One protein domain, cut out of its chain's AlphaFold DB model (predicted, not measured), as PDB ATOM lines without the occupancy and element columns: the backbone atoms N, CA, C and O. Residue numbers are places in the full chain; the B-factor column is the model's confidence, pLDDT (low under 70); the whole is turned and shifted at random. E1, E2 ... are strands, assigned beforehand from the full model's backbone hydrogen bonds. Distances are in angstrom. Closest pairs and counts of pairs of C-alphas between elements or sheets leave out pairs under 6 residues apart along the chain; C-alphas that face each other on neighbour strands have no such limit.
ATOM      1  N   CYS A  33      73.241  80.022  35.590       46.75
ATOM      2  CA  CYS A  33      73.908  79.985  36.897       46.75
ATOM      3  C   CYS A  33      74.098  81.420  37.429       46.75
ATOM      4  O   CYS A  33      74.097  82.368  36.646       46.75
ATOM      5  N   TRP A  34      74.259  81.602  38.745       52.78
ATOM      6  CA  TRP A  34      74.288  82.932  39.371       52.78
ATOM      7  C   TRP A  34      75.440  83.093  40.363       52.78
ATOM      8  O   TRP A  34      75.859  82.137  41.009       52.78
ATOM      9  N   LEU A  35      75.920  84.328  40.497       43.84
ATOM     10  CA  LEU A  35      76.855  84.791  41.512       43.84
ATOM     11  C   LEU A  35      76.063  85.679  42.469       43.84
ATOM     12  O   LEU A  35      75.392  86.625  42.053       43.84
ATOM     13  N   GLU A  36      76.126  85.355  43.752       37.69
ATOM     14  CA  GLU A  36      75.575  86.193  44.809       37.69
ATOM     15  C   GLU A  36      76.386  87.506  44.850       37.69
ATOM     16  O   GLU A  36      77.617  87.469  44.853       37.69
ATOM     17  N   ASN A  37      75.690  88.650  44.846       42.59
ATOM     18  CA  ASN A  37      76.212  90.033  44.816       42.59
ATOM     19  C   ASN A  37      76.489  90.694  43.445       42.59
ATOM     20  O   ASN A  37      77.164  91.722  43.389       42.59
ATOM     21  N   GLY A  38      75.867  90.230  42.350       47.84
ATOM     22  CA  GLY A  38      75.652  91.096  41.180       47.84
ATOM     23  C   GLY A  38      74.815  90.503  40.032       47.84
ATOM     24  O   GLY A  38      74.250  89.420  40.149       47.84
ATOM     25  N   VAL A  39      74.674  91.269  38.944       51.72
ATOM     26  CA  VAL A  39      73.668  91.117  37.869       51.72
ATOM     27  C   VAL A  39      74.150  90.147  36.774       51.72
ATOM     28  O   VAL A  39      74.900  90.550  35.881       51.72
ATOM     29  N   VAL A  40      73.750  88.866  36.822       53.91
ATOM     30  CA  VAL A  40      74.305  87.810  35.943       53.91
ATOM     31  C   VAL A  40      73.358  87.288  34.871       53.91
ATOM     32  O   VAL A  40      72.225  86.964  35.176       53.91
ATOM     33  N   THR A  41      73.870  87.042  33.659       50.97
ATOM     34  CA  THR A  41      73.264  86.111  32.692       50.97
ATOM     35  C   THR A  41      74.310  85.055  32.282       50.97
ATOM     36  O   THR A  41      75.066  85.251  31.333       50.97
ATOM     37  N   ILE A  42      74.392  83.920  32.989       51.25
ATOM     38  CA  ILE A  42      75.248  82.775  32.599       51.25
ATOM     39  C   ILE A  42      74.407  81.765  31.813       51.25
ATOM     40  O   ILE A  42      73.286  81.492  32.224       51.25
ATOM     41  N   ASN A  43      74.941  81.157  30.748       49.69
ATOM     42  CA  ASN A  43      74.500  79.836  30.281       49.69
ATOM     43  C   ASN A  43      75.410  78.784  30.932       49.69
ATOM     44  O   ASN A  43      76.619  78.966  30.929       49.69
ATOM     45  N   CYS A  44      74.890  77.701  31.510       48.62
ATOM     46  CA  CYS A  44      75.706  76.716  32.234       48.62
ATOM     47  C   CYS A  44      76.218  75.563  31.349       48.62
ATOM     48  O   CYS A  44      76.680  74.573  31.907       48.62
ATOM     49  N   ALA A  45      76.140  75.648  30.017       46.19
ATOM     50  CA  ALA A  45      76.886  74.772  29.103       46.19
ATOM     51  C   ALA A  45      76.699  75.196  27.625       46.19
ATOM     52  O   ALA A  45      75.555  75.227  27.166       46.19
ATOM     53  N   PRO A  46      77.790  75.452  26.874       46.62
ATOM     54  CA  PRO A  46      79.107  75.789  27.418       46.62
ATOM     55  C   PRO A  46      78.963  77.030  28.311       46.62
ATOM     56  O   PRO A  46      78.017  77.798  28.149       46.62
ATOM     57  N   ALA A  47      79.826  77.154  29.322       55.81
ATOM     58  CA  ALA A  47      79.756  78.156  30.394       55.81
ATOM     59  C   ALA A  47      80.066  79.592  29.915       55.81
ATOM     60  O   ALA A  47      80.767  80.349  30.588       55.81
ATOM     61  N   ASP A  48      79.578  79.930  28.725       60.75
ATOM     62  CA  ASP A  48      79.792  81.171  28.016       60.75
ATOM     63  C   ASP A  48      78.553  82.056  28.165       60.75
ATOM     64  O   ASP A  48      77.401  81.610  28.103       60.75
ATOM     65  N   GLY A  49      78.777  83.341  28.389       71.81
ATOM     66  CA  GLY A  49      77.700  84.284  28.648       71.81
ATOM     67  C   GLY A  49      78.240  85.670  28.915       71.81
ATOM     68  O   GLY A  49      79.332  86.022  28.470       71.81
ATOM     69  N   TYR A  50      77.479  86.471  29.650       72.38
ATOM     70  CA  TYR A  50      77.944  87.787  30.048       72.38
ATOM     71  C   TYR A  50      77.373  88.223  31.396       72.38
ATOM     72  O   TYR A  50      76.298  87.813  31.830       72.38
ATOM     73  N   PHE A  51      78.116  89.096  32.057       73.12
ATOM     74  CA  PHE A  51      77.783  89.674  33.347       73.12
ATOM     75  C   PHE A  51      77.739  91.193  33.228       73.12
ATOM     76  O   PHE A  51      78.629  91.779  32.614       73.12
ATOM     77  N   PHE A  52      76.728  91.834  33.812       76.00
ATOM     78  CA  PHE A  52      76.703  93.289  33.911       76.00
ATOM     79  C   PHE A  52      77.283  93.717  35.262       76.00
ATOM     80  O   PHE A  52      76.641  93.579  36.301       76.00
ATOM     81  N   ILE A  53      78.492  94.278  35.256       76.31
ATOM     82  CA  ILE A  53      79.101  94.874  36.453       76.31
ATOM     83  C   ILE A  53      78.657  96.324  36.549       76.31
ATOM     84  O   ILE A  53      78.879  97.089  35.613       76.31
ATOM     85  N   ASN A  54      78.097  96.726  37.689       79.12
ATOM     86  CA  ASN A  54      77.956  98.142  38.012       79.12
ATOM     87  C   ASN A  54      79.282  98.669  38.571       79.12
ATOM     88  O   ASN A  54      79.700  98.269  39.656       79.12
ATOM     89  N   LYS A  55      79.930  99.582  37.849       73.81
ATOM     90  CA  LYS A  55      81.092 100.329  38.331       73.81
ATOM     91  C   LYS A  55      80.781 101.815  38.232       73.81
ATOM     92  O   LYS A  55      80.562 102.315  37.135       73.81
ATOM     93  N   GLN A  56      80.781 102.513  39.370       81.00
ATOM     94  CA  GLN A  56      80.543 103.965  39.432       81.00
ATOM     95  C   GLN A  56      79.222 104.391  38.755       81.00
ATOM     96  O   GLN A  56      79.192 105.353  37.996       81.00
ATOM     97  N   ASN A  57      78.128 103.664  39.017       79.44
ATOM     98  CA  ASN A  57      76.800 103.877  38.416       79.44
ATOM     99  C   ASN A  57      76.721 103.639  36.898       79.44
ATOM    100  O   ASN A  57      75.748 104.047  36.265       79.44
ATOM    101  N   ILE A  58      77.712 102.959  36.321       84.31
ATOM    102  CA  ILE A  58      77.729 102.552  34.916       84.31
ATOM    103  C   ILE A  58      77.790 101.029  34.854       84.31
ATOM    104  O   ILE A  58      78.720 100.402  35.366       84.31
ATOM    105  N   TYR A  59      76.809 100.430  34.189       85.44
ATOM    106  CA  TYR A  59      76.789  99.006  33.893       85.44
ATOM    107  C   TYR A  59      77.684  98.697  32.690       85.44
ATOM    108  O   TYR A  59      77.565  99.311  31.632       85.44
ATOM    109  N   LYS A  60      78.575  97.719  32.840       83.94
ATOM    110  CA  LYS A  60      79.424  97.213  31.758       83.94
ATOM    111  C   LYS A  60      79.209  95.724  31.581       83.94
ATOM    112  O   LYS A  60      79.208  94.986  32.563       83.94
ATOM    113  N   LYS A  61      79.054  95.297  30.335       83.44
ATOM    114  CA  LYS A  61      78.917  93.903  29.941       83.44
ATOM    115  C   LYS A  61      80.299  93.271  29.840       83.44
ATOM    116  O   LYS A  61      81.156  93.734  29.092       83.44
ATOM    117  N   CYS A  62      80.508  92.216  30.608       79.94
ATOM    118  CA  CYS A  62      81.746  91.460  30.679       79.94
ATOM    119  C   CYS A  62      81.476  90.043  30.179       79.94
ATOM    120  O   CYS A  62      80.577  89.392  30.719       79.94
ATOM    121  N   PRO A  63      82.210  89.535  29.182       77.56
ATOM    122  CA  PRO A  63      82.009  88.178  28.720       77.56
ATOM    123  C   PRO A  63      82.505  87.181  29.768       77.56
ATOM    124  O   PRO A  63      83.525  87.386  30.432       77.56
ATOM    125  N   ILE A  64      81.772  86.085  29.890       71.44
ATOM    126  CA  ILE A  64      82.181  84.888  30.608       71.44
ATOM    127  C   ILE A  64      82.559  83.885  29.531       71.44
ATOM    128  O   ILE A  64      81.770  83.653  28.619       71.44
ATOM    129  N   VAL A  65      83.769  83.340  29.614       71.69
ATOM    130  CA  VAL A  65      84.258  82.319  28.684       71.69
ATOM    131  C   VAL A  65      84.775  81.157  29.507       71.69
ATOM    132  O   VAL A  65      85.625  81.362  30.376       71.69
ATOM    133  N   ALA A  66      84.251  79.958  29.257       66.38
ATOM    134  CA  ALA A  66      84.547  78.760  30.041       66.38
ATOM    135  C   ALA A  66      84.343  78.967  31.560       66.38
ATOM    136  O   ALA A  66      85.126  78.491  32.379       66.38
ATOM    137  N   GLY A  67      83.306  79.718  31.946       60.72
ATOM    138  CA  GLY A  67      82.990  80.015  33.348       60.72
ATOM    139  C   GLY A  67      83.858  81.102  33.991       60.72
ATOM    140  O   GLY A  67      83.634  81.444  35.149       60.72
ATOM    141  N   ILE A  68      84.813  81.683  33.258       62.31
ATOM    142  CA  ILE A  68      85.708  82.729  33.762       62.31
ATOM    143  C   ILE A  68      85.256  84.091  33.239       62.31
ATOM    144  O   ILE A  68      85.183  84.316  32.029       62.31
ATOM    145  N   LEU A  69      85.010  85.024  34.161       68.75
ATOM    146  CA  LEU A  69      84.748  86.425  33.849       68.75
ATOM    147  C   LEU A  69      86.010  87.076  33.267       68.75
ATOM    148  O   LEU A  69      87.050  87.158  33.925       68.75
ATOM    149  N   LYS A  70      85.935  87.565  32.031       74.94
ATOM    150  CA  LYS A  70      87.041  88.308  31.424       74.94
ATOM    151  C   LYS A  70      87.080  89.738  31.962       74.94
ATOM    152  O   LYS A  70      86.049  90.366  32.181       74.94
ATOM    153  N   LYS A  71      88.294  90.286  32.093       69.12
ATOM    154  CA  LYS A  71      88.524  91.684  32.510       69.12
ATOM    155  C   LYS A  71      88.086  92.719  31.457       69.12
ATOM    156  O   LYS A  71      87.977  93.900  31.771       69.12
ATOM    157  N   SER A  72      87.845  92.296  30.216       80.69
ATOM    158  CA  SER A  72      87.412  93.153  29.109       80.69
ATOM    159  C   SER A  72      85.905  93.415  29.180       80.69
ATOM    160  O   SER A  72      85.113  92.684  28.588       80.69
ATOM    161  N   CYS A  73      85.514  94.443  29.930       82.50
ATOM    162  CA  CYS A  73      84.122  94.850  30.088       82.50
ATOM    163  C   CYS A  73      83.825  96.129  29.304       82.50
ATOM    164  O   CYS A  73      84.449  97.164  29.559       82.50
ATOM    165  N   ASN A  74      82.822  96.084  28.432       88.00
ATOM    166  CA  ASN A  74      82.436  97.205  27.580       88.00
ATOM    167  C   ASN A  74      81.057  97.746  27.958       88.00
ATOM    168  O   ASN A  74      80.234  97.048  28.551       88.00
ATOM    169  N   ILE A  75      80.800  99.005  27.617       87.25
ATOM    170  CA  ILE A  75      79.444  99.550  27.666       87.25
ATOM    171  C   ILE A  75      78.727  99.025  26.426       87.25
ATOM    172  O   ILE A  75      79.011  99.455  25.313       87.25
ATOM    173  N   GLU A  76      77.836  98.067  26.632       86.50
ATOM    174  CA  GLU A  76      77.055  97.432  25.578       86.50
ATOM    175  C   GLU A  76      75.618  97.269  26.047       86.50
ATOM    176  O   GLU A  76      75.353  97.082  27.240       86.50
ATOM    177  N   ASP A  77      74.709  97.291  25.084       86.56
ATOM    178  CA  ASP A  77      73.306  97.042  25.343       86.56
ATOM    179  C   ASP A  77      73.062  95.548  25.589       86.56
ATOM    180  O   ASP A  77      73.762  94.659  25.085       86.56
ATOM    181  N   GLY A  78      72.043  95.251  26.384       83.69
ATOM    182  CA  GLY A  78      71.638  93.881  26.652       83.69
ATOM    183  C   GLY A  78      70.615  93.791  27.763       83.69
ATOM    184  O   GLY A  78      69.999  94.780  28.145       83.69
ATOM    185  N   TYR A  79      70.441  92.588  28.299       79.94
ATOM    186  CA  TYR A  79      69.532  92.343  29.406       79.94
ATOM    187  C   TYR A  79      70.314  91.822  30.604       79.94
ATOM    188  O   TYR A  79      70.935  90.758  30.551       79.94
ATOM    189  N   GLY A  80      70.304  92.609  31.673       76.62
ATOM    190  CA  GLY A  80      70.830  92.221  32.970       76.62
ATOM    191  C   GLY A  80      69.723  91.651  33.842       76.62
ATOM    192  O   GLY A  80      68.549  91.977  33.676       76.62
ATOM    193  N   LEU A  81      70.092  90.807  34.794       74.56
ATOM    194  CA  LEU A  81      69.154  90.239  35.747       74.56
ATOM    195  C   LEU A  81      69.403  90.775  37.154       74.56
ATOM    196  O   LEU A  81      70.509  90.704  37.677       74.56
ATOM    197  N   PHE A  82      68.362  91.317  37.768       75.81
ATOM    198  CA  PHE A  82      68.422  92.091  38.997       75.81
ATOM    199  C   PHE A  82      67.565  91.431  40.067       75.81
ATOM    200  O   PHE A  82      66.381  91.174  39.850       75.81
ATOM    201  N   TYR A  83      68.154  91.180  41.231       73.44
ATOM    202  CA  TYR A  83      67.429  90.626  42.365       73.44
ATOM    203  C   TYR A  83      66.761  91.744  43.167       73.44
ATOM    204  O   TYR A  83      67.425  92.676  43.624       73.44
ATOM    205  N   LYS A  84      65.440  91.666  43.328       74.38
ATOM    206  CA  LYS A  84      64.638  92.614  44.109       74.38
ATOM    207  C   LYS A  84      63.438  91.888  44.706       74.38
ATOM    208  O   LYS A  84      62.801  91.094  44.025       74.38
ATOM    209  N   ASN A  85      63.088  92.181  45.959       79.94
ATOM    210  CA  ASN A  85      61.901  91.621  46.623       79.94
ATOM    211  C   ASN A  85      61.812  90.086  46.521       79.94
ATOM    212  O   ASN A  85      60.757  89.557  46.187       79.94
ATOM    213  N   TYR A  86      62.919  89.378  46.751       73.19
ATOM    214  CA  TYR A  86      63.009  87.912  46.650       73.19
ATOM    215  C   TYR A  86      62.773  87.310  45.258       73.19
ATOM    216  O   TYR A  86      62.668  86.096  45.114       73.19
ATOM    217  N   HIS A  87      62.733  88.144  44.221       73.62
ATOM    218  CA  HIS A  87      62.521  87.726  42.845       73.62
ATOM    219  C   HIS A  87      63.635  88.257  41.943       73.62
ATOM    220  O   HIS A  87      64.223  89.312  42.187       73.62
ATOM    221  N   TRP A  88      63.912  87.520  40.873       74.06
ATOM    222  CA  TRP A  88      64.798  87.972  39.809       74.06
ATOM    223  C   TRP A  88      63.993  88.665  38.718       74.06
ATOM    224  O   TRP A  88      62.944  88.178  38.303       74.06
ATOM    225  N   TYR A  89      64.515  89.784  38.232       79.69
ATOM    226  CA  TYR A  89      63.920  90.561  37.158       79.69
ATOM    227  C   TYR A  89      64.915  90.751  36.026       79.69
ATOM    228  O   TYR A  89      66.046  91.161  36.264       79.69
ATOM    229  N   GLN A  90      64.498  90.496  34.796       81.75
ATOM    230  CA  GLN A  90      65.271  90.831  33.614       81.75
ATOM    231  C   GLN A  90      65.005  92.296  33.263       81.75
ATOM    232  O   GLN A  90      63.887  92.648  32.898       81.75
ATOM    233  N   CYS A  91      66.020  93.148  33.372       84.88
ATOM    234  CA  CYS A  91      65.945  94.554  32.986       84.88
ATOM    235  C   CYS A  91      66.885  94.814  31.803       84.88
ATOM    236  O   CYS A  91      68.031  94.347  31.817       84.88
ATOM    237  N   PRO A  92      66.462  95.590  30.801       87.25
ATOM    238  CA  PRO A  92      67.367  96.065  29.778       87.25
ATOM    239  C   PRO A  92      68.379  97.041  30.372       87.25
ATOM    240  O   PRO A  92      68.082  97.854  31.252       87.25
ATOM    241  N   VAL A  93      69.594  96.939  29.862       87.00
ATOM    242  CA  VAL A  93      70.688  97.867  30.092       87.00
ATOM    243  C   VAL A  93      71.016  98.477  28.741       87.00
ATOM    244  O   VAL A  93      71.260  97.744  27.786       87.00
ATOM    245  N   GLN A  94      71.003  99.803  28.664       89.12
ATOM    246  CA  GLN A  94      71.359 100.545  27.460       89.12
ATOM    247  C   GLN A  94      72.347 101.642  27.809       89.12
ATOM    248  O   GLN A  94      72.153 102.362  28.791       89.12
ATOM    249  N   GLN A  95      73.428 101.746  27.035       90.88
ATOM    250  CA  GLN A  95      74.479 102.752  27.243       90.88
ATOM    251  C   GLN A  95      74.967 102.825  28.705       90.88
ATOM    252  O   GLN A  95      75.243 103.889  29.258       90.88
ATOM    253  N   GLY A  96      75.033 101.666  29.365       86.00
ATOM    254  CA  GLY A  96      75.490 101.532  30.745       86.00
ATOM    255  C   GLY A  96      74.495 101.987  31.812       86.00
ATOM    256  O   GLY A  96      74.857 102.055  32.984       86.00
ATOM    257  N   LYS A  97      73.236 102.240  31.452       88.94
ATOM    258  CA  LYS A  97      72.148 102.509  32.396       88.94
ATOM    259  C   LYS A  97      71.150 101.362  32.397       88.94
ATOM    260  O   LYS A  97      70.770 100.861  31.346       88.94
ATOM    261  N   LYS A  98      70.705 100.969  33.589       88.31
ATOM    262  CA  LYS A  98      69.558 100.072  33.754       88.31
ATOM    263  C   LYS A  98      68.280 100.859  33.478       88.31
ATOM    264  O   LYS A  98      68.100 101.924  34.061       88.31
ATOM    265  N   LEU A  99      67.409 100.325  32.634       87.56
ATOM    266  CA  LEU A  99      66.097 100.903  32.362       87.56
ATOM    267  C   LEU A  99      65.043 100.352  33.332       87.56
ATOM    268  O   LEU A  99      65.207  99.273  33.903       87.56
ATOM    269  N   ASP A 100      63.947 101.091  33.503       85.69
ATOM    270  CA  ASP A 100      62.935 100.793  34.528       85.69
ATOM    271  C   ASP A 100      61.964  99.666  34.147       85.69
ATOM    272  O   ASP A 100      61.310  99.085  35.013       85.69
ATOM    273  N   HIS A 101      61.881  99.318  32.862       86.38
ATOM    274  CA  HIS A 101      60.994  98.264  32.378       86.38
ATOM    275  C   HIS A 101      61.637  96.884  32.550       86.38
ATOM    276  O   HIS A 101      62.262  96.337  31.643       86.38
ATOM    277  N   CYS A 102      61.475  96.322  33.742       85.38
ATOM    278  CA  CYS A 102      61.942  94.983  34.061       85.38
ATOM    279  C   CYS A 102      60.801  93.960  34.033       85.38
ATOM    280  O   CYS A 102      59.703  94.234  34.515       85.38
ATOM    281  N   THR A 103      61.074  92.752  33.548       85.62
ATOM    282  CA  THR A 103      60.125  91.631  33.555       85.62
ATOM    283  C   THR A 103      60.544  90.574  34.566       85.62
ATOM    284  O   THR A 103      61.732  90.399  34.833       85.62
ATOM    285  N   LEU A 104      59.580  89.868  35.166       81.75
ATOM    286  CA  LEU A 104      59.891  88.760  36.069       81.75
ATOM    287  C   LEU A 104      60.652  87.677  35.296       81.75
ATOM    288  O   LEU A 104      60.194  87.179  34.268       81.75
ATOM    289  N   ALA A 105      61.818  87.306  35.805       73.25
ATOM    290  CA  ALA A 105      62.681  86.316  35.196       73.25
ATOM    291  C   ALA A 105      62.212  84.905  35.599       73.25
ATOM    292  O   ALA A 105      62.690  84.329  36.575       73.25
TER     293      ALA A 105
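Overview. This is residues 33 to 105 of the 120 residues of an uncharacterized protein of Commensalibacter sp. ESL0284 (UniProt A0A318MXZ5). Two small antiparallel sheets, a three-stranded meander E1 E2 E3 and a hairpin E4 E5, sit face to face as a small sandwich, their strands crossed at 86 degrees. E1 and E4 come close between the sheets, and the long link of residues 66 to 77 leads from one sheet to the other. The printed part has 73 residues, no named helix and five strands in the order E1 to E5; the class is all strand, with 34 residues, under half, in named elements. It is compact, with a radius of gyration of the C-alphas of 11.6 A, and spans 31 by 24 by 18 A.

Arrangement. E1, residues 39 to 42, and E2, residues 49 to 55, form a hairpin, antiparallel at 166 degrees, with N 41 and O 50 3.1 A apart. E3, residues 58 to 65, forms a hairpin with E2 at 149 degrees, with N 51 and O 62 2.8 A apart. E4, residues 78 to 84, and E5, residues 87 to 94, form a hairpin at 146 degrees, with N 82 and O 89 2.8 A apart. Between the sheets, the closest C-alphas of E1 and E4, Val 39 and Leu 81, are 5.1 A apart. E2 and E5 are only just apart, at 8.5 A.

Along the chain. E1 begins at C-alpha 39 (73.668, 91.117, 37.869) and is 10.0 A long. E2 measures 19.0 A, E3 22.2 A, E4 18.9 A and E5 21.9 A, ending at C-alpha 94 (71.359, 100.545, 27.460). Residues 89 to 90 of E5 pair antiparallel with residues 103 to 104.

Size, cuts and confidence. The C-alphas farthest apart, of Ala 66 and Asp 100, are 31.2 A apart. The printed part has no cut. Mean pLDDT of the printed part is 72.7; residues 33 to 48, 66 to 69 and 71 are under 70.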